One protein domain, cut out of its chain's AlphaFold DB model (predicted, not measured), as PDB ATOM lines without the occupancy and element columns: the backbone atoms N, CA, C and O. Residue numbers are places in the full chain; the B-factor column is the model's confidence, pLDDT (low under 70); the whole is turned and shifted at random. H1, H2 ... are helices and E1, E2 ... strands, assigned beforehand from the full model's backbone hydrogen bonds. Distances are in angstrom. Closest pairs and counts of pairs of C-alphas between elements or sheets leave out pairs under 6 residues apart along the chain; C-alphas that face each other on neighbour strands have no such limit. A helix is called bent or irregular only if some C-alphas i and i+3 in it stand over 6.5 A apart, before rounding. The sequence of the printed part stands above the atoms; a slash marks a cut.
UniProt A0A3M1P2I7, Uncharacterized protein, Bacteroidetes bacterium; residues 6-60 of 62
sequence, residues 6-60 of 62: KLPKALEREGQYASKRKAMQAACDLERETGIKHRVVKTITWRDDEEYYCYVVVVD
ATOM      1  N   LYS A   6     201.417 177.955 195.442       93.38
ATOM      2  CA  LYS A   6     201.999 177.582 196.739       93.38
ATOM      3  C   LYS A   6     202.568 178.838 197.398       93.38
ATOM      4  O   LYS A   6     203.246 179.591 196.705       93.38
ATOM      5  N   LEU A   7     202.345 179.038 198.699       94.50
ATOM      6  CA  LEU A   7     202.975 180.131 199.451       94.50
ATOM      7  C   LEU A   7     204.509 180.139 199.215       94.50
ATOM      8  O   LEU A   7     205.141 179.089 199.376       94.50
ATOM      9  N   PRO A   8     205.129 181.270 198.831       94.25
ATOM     10  CA  PRO A   8     206.579 181.380 198.707       94.25
ATOM     11  C   PRO A   8     207.267 181.202 200.063       94.25
ATOM     12  O   PRO A   8     206.764 181.672 201.080       94.25
ATOM     13  N   LYS A   9     208.459 180.583 200.092       93.44
ATOM     14  CA  LYS A   9     209.225 180.396 201.344       93.44
ATOM     15  C   LYS A   9     209.510 181.720 202.071       93.44
ATOM     16  O   LYS A   9     209.509 181.741 203.294       93.44
ATOM     17  N   ALA A  10     209.727 182.802 201.321       93.62
ATOM     18  CA  ALA A  10     209.979 184.140 201.859       93.62
ATOM     19  C   ALA A  10     208.745 184.797 202.516       93.62
ATOM     20  O   ALA A  10     208.899 185.781 203.227       93.62
ATOM     21  N   LEU A  11     207.538 184.255 202.296       93.62
ATOM     22  CA  LEU A  11     206.273 184.746 202.863       93.62
ATOM     23  C   LEU A  11     205.684 183.791 203.925       93.62
ATOM     24  O   LEU A  11     204.541 183.979 204.369       93.62
ATOM     25  N   GLU A  12     206.450 182.768 204.334       94.12
ATOM     26  CA  GLU A  12     206.146 181.970 205.526       94.12
ATOM     27  C   GLU A  12     206.122 182.865 206.772       94.12
ATOM     28  O   GLU A  12     206.865 183.838 206.886       94.12
ATOM     29  N   ARG A  13     205.258 182.519 207.725       91.69
ATOM     30  CA  ARG A  13     205.212 183.122 209.061       91.69
ATOM     31  C   ARG A  13     205.143 181.999 210.089       91.69
ATOM     32  O   ARG A  13     204.913 180.842 209.733       91.69
ATOM     33  N   GLU A  14     205.333 182.322 211.358       87.69
ATOM     34  CA  GLU A  14     205.099 181.357 212.430       87.69
ATOM     35  C   GLU A  14     203.667 180.797 212.346       87.69
ATOM     36  O   GLU A  14     202.723 181.509 211.992       87.69
ATOM     37  N   GLY A  15     203.523 179.481 212.518       88.25
ATOM     38  CA  GLY A  15     202.262 178.773 212.294       88.25
ATOM     39  C   GLY A  15     201.760 178.718 210.839       88.25
ATOM     40  O   GLY A  15     200.747 178.061 210.611       88.25
ATOM     41  N   GLN A  16     202.419 179.344 209.847       94.31
ATOM     42  CA  GLN A  16     201.999 179.367 208.432       94.31
ATOM     43  C   GLN A  16     203.143 179.008 207.465       94.31
ATOM     44  O   GLN A  16     203.940 179.860 207.062       94.31
ATOM     45  N   TYR A  17     203.181 177.753 207.011       96.56
ATOM     46  CA  TYR A  17     204.298 177.200 206.240       96.56
ATOM     47  C   TYR A  17     203.909 176.820 204.805       96.56
ATOM     48  O   TYR A  17     202.815 176.330 204.532       96.56
ATOM     49  N   ALA A  18     204.841 176.949 203.865       95.75
ATOM     50  CA  ALA A  18     204.687 176.488 202.489       95.75
ATOM     51  C   ALA A  18     204.772 174.954 202.372       95.75
ATOM     52  O   ALA A  18     204.313 174.368 201.390       95.75
ATOM     53  N   SER A  19     205.388 174.278 203.347       96.56
ATOM     54  CA  SER A  19     205.642 172.832 203.324       96.56
ATOM     55  C   SER A  19     204.902 172.092 204.434       96.56
ATOM     56  O   SER A  19     205.131 172.367 205.611       96.56
ATOM     57  N   LYS A  20     204.121 171.059 204.073       96.69
ATOM     58  CA  LYS A  20     203.491 170.144 205.044       96.69
ATOM     59  C   LYS A  20     204.524 169.531 205.997       96.69
ATOM     60  O   LYS A  20     204.230 169.394 207.175       96.69
ATOM     61  N   ARG A  21     205.737 169.208 205.522       97.12
ATOM     62  CA  ARG A  21     206.809 168.661 206.377       97.12
ATOM     63  C   ARG A  21     207.309 169.682 207.407       97.12
ATOM     64  O   ARG A  21     207.556 169.291 208.537       97.12
ATOM     65  N   LYS A  22     207.419 170.968 207.045       96.25
ATOM     66  CA  LYS A  22     207.820 172.026 207.994       96.25
ATOM     67  C   LYS A  22     206.719 172.288 209.026       96.25
ATOM     68  O   LYS A  22     207.021 172.389 210.205       96.25
ATOM     69  N   ALA A  23     205.456 172.300 208.594       97.12
ATOM     70  CA  ALA A  23     204.314 172.393 209.501       97.12
ATOM     71  C   ALA A  23     204.215 171.187 210.458       97.12
ATOM     72  O   ALA A  23     203.943 171.377 211.633       97.12
ATOM     73  N   MET A  24     204.465 169.960 209.980       97.19
ATOM     74  CA  MET A  24     204.463 168.764 210.838       97.19
ATOM     75  C   MET A  24     205.608 168.791 211.853       97.19
ATOM     76  O   MET A  24     205.379 168.478 213.011       97.19
ATOM     77  N   GLN A  25     206.807 169.220 211.445       97.12
ATOM     78  CA  GLN A  25     207.929 169.404 212.368       97.12
ATOM     79  C   GLN A  25     207.569 170.412 213.472       97.12
ATOM     80  O   GLN A  25     207.613 170.060 214.642       97.12
ATOM     81  N   ALA A  26     207.085 171.601 213.094       96.19
ATOM     82  CA  ALA A  26     206.656 172.626 214.047       96.19
ATOM     83  C   ALA A  26     205.509 172.164 214.970       96.19
ATOM     84  O   ALA A  26     205.479 172.551 216.132       96.19
ATOM     85  N   ALA A  27     204.588 171.321 214.488       96.12
ATOM     86  CA  ALA A  27     203.562 170.708 215.333       96.12
ATOM     87  C   ALA A  27     204.174 169.771 216.392       96.12
ATOM     88  O   ALA A  27     203.813 169.878 217.558       96.12
ATOM     89  N   CYS A  28     205.129 168.913 216.016       96.62
ATOM     90  CA  CYS A  28     205.812 168.020 216.957       96.62
ATOM     91  C   CYS A  28     206.738 168.765 217.939       96.62
ATOM     92  O   CYS A  28     206.869 168.350 219.089       96.62
ATOM     93  N   ASP A  29     207.368 169.862 217.511       96.44
ATOM     94  CA  ASP A  29     208.171 170.722 218.390       96.44
ATOM     95  C   ASP A  29     207.276 171.422 219.436       96.44
ATOM     96  O   ASP A  29     207.540 171.316 220.634       96.44
ATOM     97  N   LEU A  30     206.143 172.004 219.013       95.06
ATOM     98  CA  LEU A  30     205.134 172.580 219.917       95.06
ATOM     99  C   LEU A  30     204.496 171.534 220.847       95.06
ATOM    100  O   LEU A  30     204.239 171.830 222.013       95.06
ATOM    101  N   GLU A  31     204.252 170.309 220.371       95.81
ATOM    102  CA  GLU A  31     203.782 169.189 221.203       95.81
ATOM    103  C   GLU A  31     204.783 168.838 222.308       95.81
ATOM    104  O   GLU A  31     204.386 168.668 223.461       95.81
ATOM    105  N   ARG A  32     206.080 168.782 221.983       96.88
ATOM    106  CA  ARG A  32     207.162 168.537 222.949       96.88
ATOM    107  C   ARG A  32     207.291 169.666 223.976       96.88
ATOM    108  O   ARG A  32     207.601 169.394 225.130       96.88
ATOM    109  N   GLU A  33     207.086 170.913 223.561       96.12
ATOM    110  CA  GLU A  33     207.277 172.100 224.408       96.12
ATOM    111  C   GLU A  33     206.066 172.423 225.295       96.12
ATOM    112  O   GLU A  33     206.237 172.943 226.395       96.12
ATOM    113  N   THR A  34     204.847 172.096 224.853       94.88
ATOM    114  CA  THR A  34     203.601 172.461 225.558       94.88
ATOM    115  C   THR A  34     202.822 171.277 226.131       94.88
ATOM    116  O   THR A  34     201.917 171.482 226.938       94.88
ATOM    117  N   GLY A  35     203.098 170.048 225.685       95.81
ATOM    118  CA  GLY A  35     202.266 168.868 225.954       95.81
ATOM    119  C   GLY A  35     200.897 168.875 225.250       95.81
ATOM    120  O   GLY A  35     200.143 167.908 225.363       95.81
ATOM    121  N   ILE A  36     200.557 169.941 224.516       95.00
ATOM    122  CA  ILE A  36     199.277 170.103 223.822       95.00
ATOM    123  C   ILE A  36     199.397 169.548 222.403       95.00
ATOM    124  O   ILE A  36     200.308 169.920 221.664       95.00
ATOM    125  N   LYS A  37     198.443 168.702 221.993       95.38
ATOM    126  CA  LYS A  37     198.402 168.130 220.640       95.38
ATOM    127  C   LYS A  37     198.143 169.176 219.560       95.38
ATOM    128  O   LYS A  37     197.276 170.041 219.707       95.38
ATOM    129  N   HIS A  38     198.851 169.049 218.444       94.88
ATOM    130  CA  HIS A  38     198.794 169.972 217.316       94.88
ATOM    131  C   HIS A  38     198.622 169.223 215.991       94.88
ATOM    132  O   HIS A  38     199.285 168.229 215.710       94.88
ATOM    133  N   ARG A  39     197.754 169.739 215.117       95.00
ATOM    134  CA  ARG A  39     197.487 169.169 213.790       95.00
ATOM    135  C   ARG A  39     197.791 170.156 212.670       95.00
ATOM    136  O   ARG A  39     197.641 171.368 212.816       95.00
ATOM    137  N   VAL A  40     198.157 169.616 211.508       97.00
ATOM    138  CA  VAL A  40     198.462 170.399 210.303       97.00
ATOM    139  C   VAL A  40     197.282 170.406 209.338       97.00
ATOM    140  O   VAL A  40     196.897 169.365 208.802       97.00
ATOM    141  N   VAL A  41     196.762 171.597 209.044       96.62
ATOM    142  CA  VAL A  41     195.647 171.824 208.112       96.62
ATOM    143  C   VAL A  41     196.161 172.531 206.855       96.62
ATOM    144  O   VAL A  41     196.939 173.477 206.946       96.62
ATOM    145  N   LYS A  42     195.737 172.096 205.662       96.62
ATOM    146  CA  LYS A  42     195.970 172.856 204.421       96.62
ATOM    147  C   LYS A  42     194.898 173.939 204.303       96.62
ATOM    148  O   LYS A  42     193.719 173.612 204.348       96.62
ATOM    149  N   THR A  43     195.298 175.192 204.109       95.44
ATOM    150  CA  THR A  43     194.376 176.334 203.982       95.44
ATOM    151  C   THR A  43     194.813 177.293 202.868       95.44
ATOM    152  O   THR A  43     195.843 177.077 202.223       95.44
ATOM    153  N   ILE A  44     194.014 178.333 202.632       94.69
ATOM    154  CA  ILE A  44     194.339 179.481 201.779       94.69
ATOM    155  C   ILE A  44     194.779 180.638 202.686       94.69
ATOM    156  O   ILE A  44     194.230 180.829 203.770       94.69
ATOM    157  N   THR A  45     195.780 181.401 202.256       93.19
ATOM    158  CA  THR A  45     196.258 182.616 202.921       93.19
ATOM    159  C   THR A  45     196.514 183.683 201.858       93.19
ATOM    160  O   THR A  45     196.903 183.358 200.737       93.19
ATOM    161  N   TRP A  46     196.285 184.946 202.202       92.56
ATOM    162  CA  TRP A  46     196.425 186.076 201.284       92.56
ATOM    163  C   TRP A  46     197.712 186.843 201.607       92.56
ATOM    164  O   TRP A  46     198.061 187.018 202.781       92.56
ATOM    165  N   ARG A  47     198.446 187.257 200.575       91.62
ATOM    166  CA  ARG A  47     199.629 188.129 200.657       91.62
ATOM    167  C   ARG A  47     199.627 188.991 199.411       91.62
ATOM    168  O   ARG A  47     199.526 188.417 198.333       91.62
ATOM    169  N   ASP A  48     199.745 190.304 199.576       86.75
ATOM    170  CA  ASP A  48     200.004 191.238 198.475       86.75
ATOM    171  C   ASP A  48     199.028 191.011 197.295       86.75
ATOM    172  O   ASP A  48     199.418 190.809 196.148       86.75
ATOM    173  N   ASP A  49     197.740 190.918 197.657       87.44
ATOM    174  CA  ASP A  49     196.562 190.604 196.830       87.44
ATOM    175  C   ASP A  49     196.553 189.253 196.068       87.44
ATOM    176  O   ASP A  49     195.626 188.971 195.306       87.44
ATOM    177  N   GLU A  50     197.507 188.347 196.322       91.44
ATOM    178  CA  GLU A  50     197.612 187.046 195.640       91.44
ATOM    179  C   GLU A  50     197.049 185.812 196.385       91.44
ATOM    180  O   GLU A  50     197.069 185.682 197.615       91.44
ATOM    181  N   GLU A  51     196.599 184.839 195.574       93.69
ATOM    182  CA  GLU A  51     195.904 183.608 195.969       93.69
ATOM    183  C   GLU A  51     196.874 182.438 196.299       93.69
ATOM    184  O   GLU A  51     197.250 181.651 195.415       93.69
ATOM    185  N   TYR A  52     197.249 182.262 197.578       94.56
ATOM    186  CA  TYR A  52     198.190 181.213 198.023       94.56
ATOM    187  C   TYR A  52     197.571 180.099 198.881       94.56
ATOM    188  O   TYR A  52     196.850 180.362 199.838       94.56
ATOM    189  N   TYR A  53     197.953 178.839 198.638       95.62
ATOM    190  CA  TYR A  53     197.768 177.750 199.603       95.62
ATOM    191  C   TYR A  53     198.990 177.584 200.518       95.62
ATOM    192  O   TYR A  53     200.142 177.638 200.073       95.62
ATOM    193  N   CYS A  54     198.734 177.302 201.793       96.81
ATOM    194  CA  CYS A  54     199.743 177.005 202.808       96.81
ATOM    195  C   CYS A  54     199.296 175.854 203.730       96.81
ATOM    196  O   CYS A  54     198.216 175.278 203.570       96.81
ATOM    197  N   TYR A  55     200.156 175.504 204.682       97.88
ATOM    198  CA  TYR A  55     199.909 174.543 205.748       97.88
ATOM    199  C   TYR A  55     200.035 175.259 207.089       97.88
ATOM    200  O   TYR A  55     201.095 175.811 207.390       97.88
ATOM    201  N   VAL A  56     198.964 175.241 207.877       97.06
ATOM    202  CA  VAL A  56     198.914 175.865 209.200       97.06
ATOM    203  C   VAL A  56     198.926 174.827 210.307       97.06
ATOM    204  O   VAL A  56     198.363 173.742 210.145       97.06
ATOM    205  N   VAL A  57     199.568 175.168 211.420       95.88
ATOM    206  CA  VAL A  57     199.554 174.374 212.654       95.88
ATOM    207  C   VAL A  57     198.458 174.925 213.559       95.88
ATOM    208  O   VAL A  57     198.382 176.133 213.766       95.88
ATOM    209  N   VAL A  58     197.586 174.055 214.068       94.62
ATOM    210  CA  VAL A  58     196.500 174.422 214.990       94.62
ATOM    211  C   VAL A  58     196.392 173.397 216.114       94.62
ATOM    212  O   VAL A  58     196.619 172.211 215.884       94.62
ATOM    213  N   VAL A  59     196.014 173.839 217.315       94.56
ATOM    214  CA  VAL A  59     195.718 172.952 218.453       94.56
ATOM    215  C   VAL A  59     194.618 171.957 218.068       94.56
ATOM    216  O   VAL A  59     193.572 172.364 217.552       94.56
ATOM    217  N   ASP A  60     194.821 170.669 218.344       93.00
ATOM    218  CA  ASP A  60     193.785 169.649 218.171       93.00
ATOM    219  C   ASP A  60     193.008 169.460 219.481       93.00
ATOM    220  O   ASP A  60     193.452 168.788 220.407       93.00
TER     221      ASP A  60
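AT A GLANCE: This is residues 6 to 60 of the 62 residues of an uncharacterized protein of Bacteroidetes bacterium (UniProt A0A3M1P2I7). A long, bent hairpin of two strands, E1 and E2, makes one wall of this domain, and one helix, H1, packs over it away from the turn. The unnamed residues 6 to 19 come before the helix, and residues 16 to 17 pair briefly with E2. The printed part has 55 residues, with H1, E1 and E2 in that order along the chain; the sheet order is E1 - E2, antiparallel, and the class is mixed, helices and strands. It is compact, with a radius of gyration of the C-alphas of 11.4 A, yet only just elongated, spanning 37 by 18 by 15 A.

IN THESE COORDINATES: E1 is residues 38 to 47, 24.7 A from first to last C-alpha, with C-alpha 38 at (198.794, 169.972, 217.316). E2 is residues 50 to 59, 26.9 A long, ending with C-alpha 59 at (195.718, 172.952, 218.453). H1 is residues 20 to 34, 20.6 A long, beginning with C-alpha 20 at (203.491, 170.144, 205.044).

HOW THE PARTS SIT: E1 and E2 form a hairpin, antiparallel, with 156 degrees between their N-to-C directions. N 41 and O 56 are 2.9 A apart and N 54 and O 43 are 2.9 A apart, both within hydrogen-bond range. E1 bends by 66 degrees at residue 42, and E2 bends by 54 degrees at residue 53. Residues 16 to 17 pair antiparallel with residues 55 to 56 of E2. The closest C-alphas of H1 and E1 are those of Ala 27 and His 38, 5.2 A apart. Those of H1 and E2 are Lys 20 and Tyr 55, 5.7 A apart. In H1 every O i to N i+4 pair is within hydrogen-bond range.

THE WHOLE: The two C-alphas farthest apart, those of Gly 35 and Asp 49, are 36.8 A apart. The printed part has no cut, and the links H1 to E1 and E1 to E2 are tight. The mean pLDDT of the printed part is 94.7, and no printed residue is under 70.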